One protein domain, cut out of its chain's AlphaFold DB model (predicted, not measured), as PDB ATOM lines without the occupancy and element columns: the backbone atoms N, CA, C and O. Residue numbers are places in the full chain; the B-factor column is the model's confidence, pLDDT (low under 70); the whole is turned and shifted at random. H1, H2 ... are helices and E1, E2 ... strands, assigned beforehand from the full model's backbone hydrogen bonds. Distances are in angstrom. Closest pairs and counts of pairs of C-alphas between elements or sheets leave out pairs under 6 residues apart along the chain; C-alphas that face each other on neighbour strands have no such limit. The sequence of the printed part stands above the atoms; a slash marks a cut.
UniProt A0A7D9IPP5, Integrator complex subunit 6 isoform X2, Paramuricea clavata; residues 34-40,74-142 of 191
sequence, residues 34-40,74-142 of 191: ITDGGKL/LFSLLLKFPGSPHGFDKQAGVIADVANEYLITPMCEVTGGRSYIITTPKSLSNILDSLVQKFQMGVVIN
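AT A GLANCE: This is residues 34 to 40 and 74 to 142 of the 191 residues of the protein "Integrator complex subunit 6 isoform X2" of Paramuricea clavata (UniProt A0A7D9IPP5). Little regular structure is present: a strip of two parallel strands, E1 and E2, lies between short helix H1 and longer helix H2, and residues 80 to 104 make a long loop. The 76 printed residues, 30 of them in named elements, run E1, H1, E2, H2, a mixed class. The whole is only just compact, close to loose, with a radius of gyration of the C-alphas of 13.3 A, and spans 44 by 29 by 17 A.

HOW THE PARTS SIT: E1, residues 74 to 79, H1, residues 105 to 110, and E2, residues 115 to 118, form a strand-helix-strand unit, parallel neighbour strands with a helix between along the chain; its crossover is right-handed. N 78 and O 116 are 2.8 A apart, within hydrogen-bond range. The closest C-alphas of E1 and H1, Leu 74 and Cys 108, are 5.0 A apart. H2, residues 121 to 134, is apart from H1; the closest C-alphas of E2 and H2, Ile 118 and Leu 124, are 6.1 A apart. In H1 and H2 every O i to N i+4 pair is within hydrogen-bond range.

IN THESE COORDINATES: E1, 16.1 A long, begins at C-alpha 74, (244.027, 188.388, 256.021). H2, 20.1 A long, ends at C-alpha 134, (244.855, 180.773, 245.325).

THE WHOLE: Residues 41 to 73 are not printed; C-alphas 40 and 74 are 17.6 A apart. The link E1 to H1 is long. Residues 85 to 100 have pLDDT under 70.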
ATOM      1  N   ILE A  34     236.543 193.828 253.731       93.06
ATOM      2  CA  ILE A  34     236.026 194.749 252.718       93.06
ATOM      3  C   ILE A  34     235.935 196.137 253.351       93.06
ATOM      4  O   ILE A  34     235.251 196.319 254.356       93.06
ATOM      5  N   THR A  35     236.632 197.112 252.775       91.88
ATOM      6  CA  THR A  35     236.706 198.480 253.306       91.88
ATOM      7  C   THR A  35     236.766 199.496 252.168       91.88
ATOM      8  O   THR A  35     237.124 199.163 251.045       91.88
ATOM      9  N   ASP A  36     236.419 200.749 252.431       88.81
ATOM     10  CA  ASP A  36     236.606 201.876 251.511       88.81
ATOM     11  C   ASP A  36     238.053 202.418 251.523       88.81
ATOM     12  O   ASP A  36     238.403 203.306 250.736       88.81
ATOM     13  N   GLY A  37     238.908 201.904 252.417       85.88
ATOM     14  CA  GLY A  37     240.270 202.398 252.618       85.88
ATOM     15  C   GLY A  37     240.317 203.793 253.240       85.88
ATOM     16  O   GLY A  37     241.296 204.513 253.047       85.88
ATOM     17  N   GLY A  38     239.236 204.216 253.901       84.75
ATOM     18  CA  GLY A  38     239.167 205.477 254.623       84.75
ATOM     19  C   GLY A  38     239.962 205.458 255.930       84.75
ATOM     20  O   GLY A  38     240.562 204.455 256.326       84.75
ATOM     21  N   LYS A  39     239.962 206.597 256.630       86.38
ATOM     22  CA  LYS A  39     240.511 206.667 257.990       86.38
ATOM     23  C   LYS A  39     239.555 205.984 258.964       86.38
ATOM     24  O   LYS A  39     238.341 206.122 258.850       86.38
ATOM     25  N   LEU A  40     240.113 205.298 259.954       86.75
ATOM     26  CA  LEU A  40     239.336 204.646 261.002       86.75
ATOM     27  C   LEU A  40     238.801 205.698 261.972       86.75
ATOM     28  O   LEU A  40     239.521 206.623 262.342       86.75
ATOM     29  N   LEU A  74     244.860 187.198 256.188       92.25
ATOM     30  CA  LEU A  74     244.027 188.388 256.021       92.25
ATOM     31  C   LEU A  74     244.226 188.995 254.631       92.25
ATOM     32  O   LEU A  74     245.302 189.486 254.299       92.25
ATOM     33  N   PHE A  75     243.161 189.037 253.842       93.12
ATOM     34  CA  PHE A  75     243.108 189.784 252.590       93.12
ATOM     35  C   PHE A  75     242.266 191.038 252.782       93.12
ATOM     36  O   PHE A  75     241.243 190.986 253.466       93.12
ATOM     37  N   SER A  76     242.657 192.150 252.163       93.19
ATOM     38  CA  SER A  76     241.817 193.350 252.141       93.19
ATOM     39  C   SER A  76     241.375 193.695 250.726       93.19
ATOM     40  O   SER A  76     242.149 193.614 249.771       93.19
ATOM     41  N   LEU A  77     240.103 194.056 250.596       93.19
ATOM     42  CA  LEU A  77     239.468 194.515 249.373       93.19
ATOM     43  C   LEU A  77     239.048 195.969 249.589       93.19
ATOM     44  O   LEU A  77     238.087 196.248 250.307       93.19
ATOM     45  N   LEU A  78     239.788 196.886 248.976       92.25
ATOM     46  CA  LEU A  78     239.559 198.318 249.065       92.25
ATOM     47  C   LEU A  78     238.639 198.765 247.936       92.25
ATOM     48  O   LEU A  78     239.034 198.797 246.771       92.25
ATOM     49  N   LEU A  79     237.405 199.116 248.277       90.88
ATOM     50  CA  LEU A  79     236.385 199.538 247.330       90.88
ATOM     51  C   LEU A  79     236.546 201.029 247.015       90.88
ATOM     52  O   LEU A  79     236.154 201.899 247.791       90.88
ATOM     53  N   LYS A  80     237.101 201.329 245.842       86.62
ATOM     54  CA  LYS A  80     237.240 202.679 245.279       86.62
ATOM     55  C   LYS A  80     236.373 202.811 244.029       86.62
ATOM     56  O   LYS A  80     236.867 203.080 242.934       86.62
ATOM     57  N   PHE A  81     235.069 202.584 244.182       85.81
ATOM     58  CA  PHE A  81     234.132 202.735 243.073       85.81
ATOM     59  C   PHE A  81     233.968 204.219 242.708       85.81
ATOM     60  O   PHE A  81     233.632 205.025 243.580       85.81
ATOM     61  N   PRO A  82     234.180 204.612 241.439       83.06
ATOM     62  CA  PRO A  82     233.918 205.973 241.004       83.06
ATOM     63  C   PRO A  82     232.412 206.261 241.074       83.06
ATOM     64  O   PRO A  82     231.586 205.454 240.658       83.06
ATOM     65  N   GLY A  83     232.048 207.451 241.557       80.69
ATOM     66  CA  GLY A  83     230.649 207.895 241.630       80.69
ATOM     67  C   GLY A  83     230.039 208.310 240.285       80.69
ATOM     68  O   GLY A  83     228.856 208.629 240.224       80.69
ATOM     69  N   SER A  84     230.832 208.325 239.206       80.31
ATOM     70  CA  SER A  84     230.380 208.662 237.853       80.31
ATOM     71  C   SER A  84     230.572 207.470 236.915       80.31
ATOM     72  O   SER A  84     231.665 206.900 236.887       80.31
ATOM     73  N   PRO A  85     229.574 207.133 236.075       67.75
ATOM     74  CA  PRO A  85     229.688 206.048 235.099       67.75
ATOM     75  C   PRO A  85     230.763 206.308 234.028       67.75
ATOM     76  O   PRO A  85     231.206 205.368 233.378       67.75
ATOM     77  N   HIS A  86     231.219 207.558 233.869       65.06
ATOM     78  CA  HIS A  86     232.345 207.922 232.997       65.06
ATOM     79  C   HIS A  86     233.717 207.777 233.676       65.06
ATOM     80  O   HIS A  86     234.738 207.916 233.013       65.06
ATOM     81  N   GLY A  87     233.753 207.524 234.989       62.22
ATOM     82  CA  GLY A  87     234.986 207.365 235.766       62.22
ATOM     83  C   GLY A  87     235.538 205.939 235.777       62.22
ATOM     84  O   GLY A  87     236.610 205.708 236.328       62.22
ATOM     85  N   PHE A  88     234.822 204.977 235.187       65.31
ATOM     86  CA  PHE A  88     235.360 203.641 234.963       65.31
ATOM     87  C   PHE A  88     236.331 203.703 233.784       65.31
ATOM     88  O   PHE A  88     235.925 203.605 232.625       65.31
ATOM     89  N   ASP A  89     237.614 203.903 234.076       61.38
ATOM     90  CA  ASP A  89     238.644 203.825 233.049       61.38
ATOM     91  C   ASP A  89     238.625 202.423 232.415       61.38
ATOM     92  O   ASP A  89     238.441 201.411 233.096       61.38
ATOM     93  N   LYS A  90     238.806 202.319 231.096       55.31
ATOM     94  CA  LYS A  90     238.775 201.016 230.402       55.31
ATOM     95  C   LYS A  90     239.965 200.127 230.790       55.31
ATOM     96  O   LYS A  90     239.936 198.929 230.516       55.31
ATOM     97  N   GLN A  91     240.971 200.703 231.453       55.41
ATOM     98  CA  GLN A  91     242.096 200.001 232.077       55.41
ATOM     99  C   GLN A  91     241.919 199.763 233.590       55.41
ATOM    100  O   GLN A  91     242.871 199.360 234.255       55.41
ATOM    101  N   ALA A  92     240.723 199.987 234.150       57.06
ATOM    102  CA  ALA A  92     240.412 199.772 235.564       57.06
ATOM    103  C   ALA A  92     240.406 198.269 235.922       57.06
ATOM    104  O   ALA A  92     239.366 197.606 235.994       57.06
ATOM    105  N   GLY A  93     241.605 197.717 236.085       61.47
ATOM    106  CA  GLY A  93     241.859 196.380 236.603       61.47
ATOM    107  C   GLY A  93     242.003 196.365 238.125       61.47
ATOM    108  O   GLY A  93     241.959 197.398 238.791       61.47
ATOM    109  N   VAL A  94     242.197 195.164 238.671       62.78
ATOM    110  CA  VAL A  94     242.651 194.997 240.057       62.78
ATOM    111  C   VAL A  94     244.096 195.483 240.120       62.78
ATOM    112  O   VAL A  94     244.975 194.854 239.528       62.78
ATOM    113  N   ILE A  95     244.349 196.576 240.835       69.12
ATOM    114  CA  ILE A  95     245.718 196.950 241.195       69.12
ATOM    115  C   ILE A  95     246.061 196.102 242.416       69.12
ATOM    116  O   ILE A  95     245.579 196.344 243.525       69.12
ATOM    117  N   ALA A  96     246.807 195.028 242.170       61.25
ATOM    118  CA  ALA A  96     247.391 194.233 243.234       61.25
ATOM    119  C   ALA A  96     248.637 194.962 243.743       61.25
ATOM    120  O   ALA A  96     249.446 195.399 242.928       61.25
ATOM    121  N   ASP A  97     248.785 195.012 245.067       62.06
ATOM    122  CA  ASP A  97     249.994 195.486 245.751       62.06
ATOM    123  C   ASP A  97     250.161 197.018 245.785       62.06
ATOM    124  O   ASP A  97     251.021 197.608 245.135       62.06
ATOM    125  N   VAL A  98     249.303 197.679 246.571       62.28
ATOM    126  CA  VAL A  98     249.518 199.073 246.985       62.28
ATOM    127  C   VAL A  98     250.122 199.056 248.379       62.28
ATOM    128  O   VAL A  98     249.426 199.194 249.392       62.28
ATOM    129  N   ALA A  99     251.426 198.797 248.418       55.56
ATOM    130  CA  ALA A  99     252.203 198.861 249.641       55.56
ATOM    131  C   ALA A  99     252.103 200.279 250.240       55.56
ATOM    132  O   ALA A  99     252.265 201.283 249.545       55.56
ATOM    133  N   ASN A 100     251.833 200.346 251.545       62.94
ATOM    134  CA  ASN A 100     251.962 201.525 252.415       62.94
ATOM    135  C   ASN A 100     250.960 202.697 252.307       62.94
ATOM    136  O   ASN A 100     251.078 203.626 253.102       62.94
ATOM    137  N   GLU A 101     249.946 202.686 251.432       77.94
ATOM    138  CA  GLU A 101     248.947 203.784 251.414       77.94
ATOM    139  C   GLU A 101     247.826 203.610 252.465       77.94
ATOM    140  O   GLU A 101     247.259 204.590 252.951       77.94
ATOM    141  N   TYR A 102     247.519 202.370 252.870       87.38
ATOM    142  CA  TYR A 102     246.342 202.053 253.687       87.38
ATOM    143  C   TYR A 102     246.685 201.365 255.006       87.38
ATOM    144  O   TYR A 102     247.537 200.482 255.065       87.38
ATOM    145  N   LEU A 103     245.940 201.709 256.061       88.69
ATOM    146  CA  LEU A 103     246.191 201.241 257.432       88.69
ATOM    147  C   LEU A 103     246.066 199.720 257.612       88.69
ATOM    148  O   LEU A 103     246.675 199.158 258.516       88.69
ATOM    149  N   ILE A 104     245.273 199.057 256.767       90.31
ATOM    150  CA  ILE A 104     245.062 197.604 256.807       90.31
ATOM    151  C   ILE A 104     246.207 196.823 256.142       90.31
ATOM    152  O   ILE A 104     246.426 195.659 256.474       90.31
ATOM    153  N   THR A 105     246.960 197.451 255.230       90.38
ATOM    154  CA  THR A 105     247.962 196.768 254.397       90.38
ATOM    155  C   THR A 105     249.070 196.080 255.200       90.38
ATOM    156  O   THR A 105     249.290 194.896 254.947       90.38
ATOM    157  N   PRO A 106     249.694 196.712 256.217       89.25
ATOM    158  CA  PRO A 106     250.732 196.048 257.009       89.25
ATOM    159  C   PRO A 106     250.252 194.749 257.677       89.25
ATOM    160  O   PRO A 106     250.987 193.770 257.758       89.25
ATOM    161  N   MET A 107     248.990 194.693 258.112       89.00
ATOM    162  CA  MET A 107     248.419 193.491 258.732       89.00
ATOM    163  C   MET A 107     248.178 192.374 257.711       89.00
ATOM    164  O   MET A 107     248.393 191.194 258.006       89.00
ATOM    165  N   CYS A 108     247.752 192.730 256.495       90.88
ATOM    166  CA  CYS A 108     247.652 191.771 255.397       90.88
ATOM    167  C   CYS A 108     249.017 191.142 255.096       90.88
ATOM    168  O   CYS A 108     249.099 189.924 254.972       90.88
ATOM    169  N   GLU A 109     250.087 191.935 255.057       89.88
ATOM    170  CA  GLU A 109     251.445 191.438 254.802       89.88
ATOM    171  C   GLU A 109     251.941 190.499 255.910       89.88
ATOM    172  O   GLU A 109     252.401 189.394 255.618       89.88
ATOM    173  N   VAL A 110     251.781 190.883 257.181       88.69
ATOM    174  CA  VAL A 110     252.247 190.078 258.328       88.69
ATOM    175  C   VAL A 110     251.534 188.725 258.415       88.69
ATOM    176  O   VAL A 110     252.141 187.718 258.777       88.69
ATOM    177  N   THR A 111     250.258 188.663 258.034       90.62
ATOM    178  CA  THR A 111     249.509 187.394 257.989       90.62
ATOM    179  C   THR A 111     249.785 186.574 256.724       90.62
ATOM    180  O   THR A 111     249.263 185.467 256.600       90.62
ATOM    181  N   GLY A 112     250.600 187.071 255.784       88.75
ATOM    182  CA  GLY A 112     250.879 186.447 254.484       88.75
ATOM    183  C   GLY A 112     249.736 186.552 253.468       88.75
ATOM    184  O   GLY A 112     249.675 185.767 252.519       88.75
ATOM    185  N   GLY A 113     248.803 187.477 253.685       90.38
ATOM    186  CA  GLY A 113     247.781 187.867 252.722       90.38
ATOM    187  C   GLY A 113     248.210 189.054 251.853       90.38
ATOM    188  O   GLY A 113     249.394 189.359 251.718       90.38
ATOM    189  N   ARG A 114     247.237 189.695 251.194       90.38
ATOM    190  CA  ARG A 114     247.454 190.829 250.274       90.38
ATOM    191  C   ARG A 114     246.287 191.812 250.299       90.38
ATOM    192  O   ARG A 114     245.141 191.414 250.513       90.38
ATOM    193  N   SER A 115     246.585 193.072 250.004       91.50
ATOM    194  CA  SER A 115     245.596 194.130 249.788       91.50
ATOM    195  C   SER A 115     245.333 194.348 248.295       91.50
ATOM    196  O   SER A 115     246.268 194.359 247.488       91.50
ATOM    197  N   TYR A 116     244.069 194.555 247.928       91.31
ATOM    198  CA  TYR A 116     243.625 194.779 246.550       91.31
ATOM    199  C   TYR A 116     242.769 196.033 246.455       91.31
ATOM    200  O   TYR A 116     241.798 196.166 247.197       91.31
ATOM    201  N   ILE A 117     243.067 196.912 245.497       89.94
ATOM    202  CA  ILE A 117     242.180 198.033 245.171       89.94
ATOM    203  C   ILE A 117     241.227 197.620 244.060       89.94
ATOM    204  O   ILE A 117     241.630 197.127 243.004       89.94
ATOM    205  N   ILE A 118     239.945 197.849 244.312       89.50
ATOM    206  CA  ILE A 118     238.834 197.480 243.451       89.50
ATOM    207  C   ILE A 118     238.137 198.753 243.009       89.50
ATOM    208  O   ILE A 118     237.517 199.460 243.800       89.50
ATOM    209  N   THR A 119     238.203 199.016 241.714       86.19
ATOM    210  CA  THR A 119     237.603 200.200 241.088       86.19
ATOM    211  C   THR A 119     236.343 199.865 240.299       86.19
ATOM    212  O   THR A 119     235.529 200.748 240.044       86.19
ATOM    213  N   THR A 120     236.127 198.591 239.943       86.50
ATOM    214  CA  THR A 120     234.946 198.139 239.189       86.50
ATOM    215  C   THR A 120     234.260 196.942 239.860       86.50
ATOM    216  O   THR A 120     234.947 196.062 240.384       86.50
ATOM    217  N   PRO A 121     232.921 196.817 239.805       86.44
ATOM    218  CA  PRO A 121     232.228 195.638 240.335       86.44
ATOM    219  C   PRO A 121     232.679 194.327 239.675       86.44
ATOM    220  O   PRO A 121     232.772 193.295 240.328       86.44
ATOM    221  N   LYS A 122     233.041 194.371 238.385       87.94
ATOM    222  CA  LYS A 122     233.579 193.207 237.666       87.94
ATOM    223  C   LYS A 122     234.929 192.757 238.234       87.94
ATOM    224  O   LYS A 122     235.176 191.561 238.350       87.94
ATOM    225  N   SER A 123     235.790 193.703 238.615       87.69
ATOM    226  CA  SER A 123     237.076 193.394 239.251       87.69
ATOM    227  C   SER A 123     236.913 192.746 240.632       87.69
ATOM    228  O   SER A 123     237.708 191.875 240.974       87.69
ATOM    229  N   LEU A 124     235.845 193.085 241.371       90.50
ATOM    230  CA  LEU A 124     235.498 192.439 242.643       90.50
ATOM    231  C   LEU A 124     235.183 190.952 242.459       90.50
ATOM    232  O   LEU A 124     235.740 190.118 243.164       90.50
ATOM    233  N   SER A 125     234.327 190.606 241.496       92.19
ATOM    234  CA  SER A 125     234.018 189.198 241.217       92.19
ATOM    235  C   SER A 125     235.276 188.421 240.820       92.19
ATOM    236  O   SER A 125     235.571 187.385 241.407       92.19
ATOM    237  N   ASN A 126     236.088 188.981 239.917       91.50
ATOM    238  CA  ASN A 126     237.322 188.336 239.466       91.50
ATOM    239  C   ASN A 126     238.323 188.085 240.608       91.50
ATOM    240  O   ASN A 126     239.008 187.058 240.607       91.50
ATOM    241  N   ILE A 127     238.458 189.027 241.554       91.38
ATOM    242  CA  ILE A 127     239.399 188.853 242.666       91.38
ATOM    243  C   ILE A 127     238.888 187.842 243.685       91.38
ATOM    244  O   ILE A 127     239.689 187.058 244.181       91.38
ATOM    245  N   LEU A 128     237.580 187.801 243.945       92.81
ATOM    246  CA  LEU A 128     236.985 186.780 244.809       92.81
ATOM    247  C   LEU A 128     237.210 185.378 244.231       92.81
ATOM    248  O   LEU A 128     237.716 184.510 244.942       92.81
ATOM    249  N   ASP A 129     236.965 185.184 242.934       92.88
ATOM    250  CA  ASP A 129     237.228 183.904 242.263       92.88
ATOM    251  C   ASP A 129     238.720 183.531 242.320       92.88
ATOM    252  O   ASP A 129     239.090 182.392 242.614       92.88
ATOM    253  N   SER A 130     239.596 184.515 242.099       91.00
ATOM    254  CA  SER A 130     241.048 184.321 242.175       91.00
ATOM    255  C   SER A 130     241.528 183.987 243.590       91.00
ATOM    256  O   SER A 130     242.463 183.204 243.742       91.00
ATOM    257  N   LEU A 131     240.930 184.588 244.622       90.94
ATOM    258  CA  LEU A 131     241.274 184.338 246.022       90.94
ATOM    259  C   LEU A 131     240.908 182.918 246.430       90.94
ATOM    260  O   LEU A 131     241.732 182.234 247.033       90.94
ATOM    261  N   VAL A 132     239.722 182.453 246.036       87.94
ATOM    262  CA  VAL A 132     239.278 181.076 246.293       87.94
ATOM    263  C   VAL A 132     240.230 180.068 245.645       87.94
ATOM    264  O   VAL A 132     240.602 179.085 246.278       87.94
ATOM    265  N   GLN A 133     240.687 180.327 244.417       88.88
ATOM    266  CA  GLN A 133     241.617 179.430 243.715       88.88
ATOM    267  C   GLN A 133     243.040 179.446 244.286       88.88
ATOM    268  O   GLN A 133     243.736 178.434 244.251       88.88
ATOM    269  N   LYS A 134     243.500 180.602 244.777       85.75
ATOM    270  CA  LYS A 134     244.855 180.773 245.325       85.75
ATOM    271  C   LYS A 134     244.954 180.404 246.799       85.75
ATOM    272  O   LYS A 134     246.061 180.392 247.336       85.75
ATOM    273  N   PHE A 135     243.833 180.131 247.459       83.44
ATOM    274  CA  PHE A 135     243.851 179.761 248.858       83.44
ATOM    275  C   PHE A 135     244.488 178.387 249.039       83.44
ATOM    276  O   PHE A 135     243.951 177.365 248.623       83.44
ATOM    277  N   GLN A 136     245.653 178.382 249.676       83.12
ATOM    278  CA  GLN A 136     246.360 177.173 250.056       83.12
ATOM    279  C   GLN A 136     246.356 177.075 251.576       83.12
ATOM    280  O   GLN A 136     246.760 178.010 252.270       83.12
ATOM    281  N   MET A 137     245.897 175.933 252.084       82.12
ATOM    282  CA  MET A 137     245.989 175.611 253.503       82.12
ATOM    283  C   MET A 137     247.467 175.514 253.881       82.12
ATOM    284  O   MET A 137     248.237 174.817 253.220       82.12
ATOM    285  N   GLY A 138     247.873 176.216 254.932       85.06
ATOM    286  CA  GLY A 138     249.263 176.218 255.352       85.06
ATOM    287  C   GLY A 138     249.549 177.231 256.443       85.06
ATOM    288  O   GLY A 138     248.661 177.914 256.949       85.06
ATOM    289  N   VAL A 139     250.826 177.323 256.781       87.94
ATOM    290  CA  VAL A 139     251.332 178.145 257.877       87.94
ATOM    291  C   VAL A 139     252.200 179.265 257.335       87.94
ATOM    292  O   VAL A 139     252.844 179.102 256.300       87.94
ATOM    293  N   VAL A 140     252.183 180.426 257.985       88.25
ATOM    294  CA  VAL A 140     253.152 181.494 257.704       88.25
ATOM    295  C   VAL A 140     254.320 181.378 258.664       88.25
ATOM    296  O   VAL A 140     254.143 181.242 259.874       88.25
ATOM    297  N   ILE A 141     255.517 181.430 258.090       88.31
ATOM    298  CA  ILE A 141     256.783 181.464 258.810       88.31
ATOM    299  C   ILE A 141     257.544 182.666 258.269       88.31
ATOM    300  O   ILE A 141     257.800 182.749 257.068       88.31
ATOM    301  N   ASN A 142     257.874 183.601 259.153       87.19
ATOM    302  CA  ASN A 142     258.711 184.736 258.807       87.19
ATOM    303  C   ASN A 142     260.184 184.343 258.972       87.19
ATOM    304  O   ASN A 142     260.576 183.864 260.035       87.19
TER     305      ASN A 142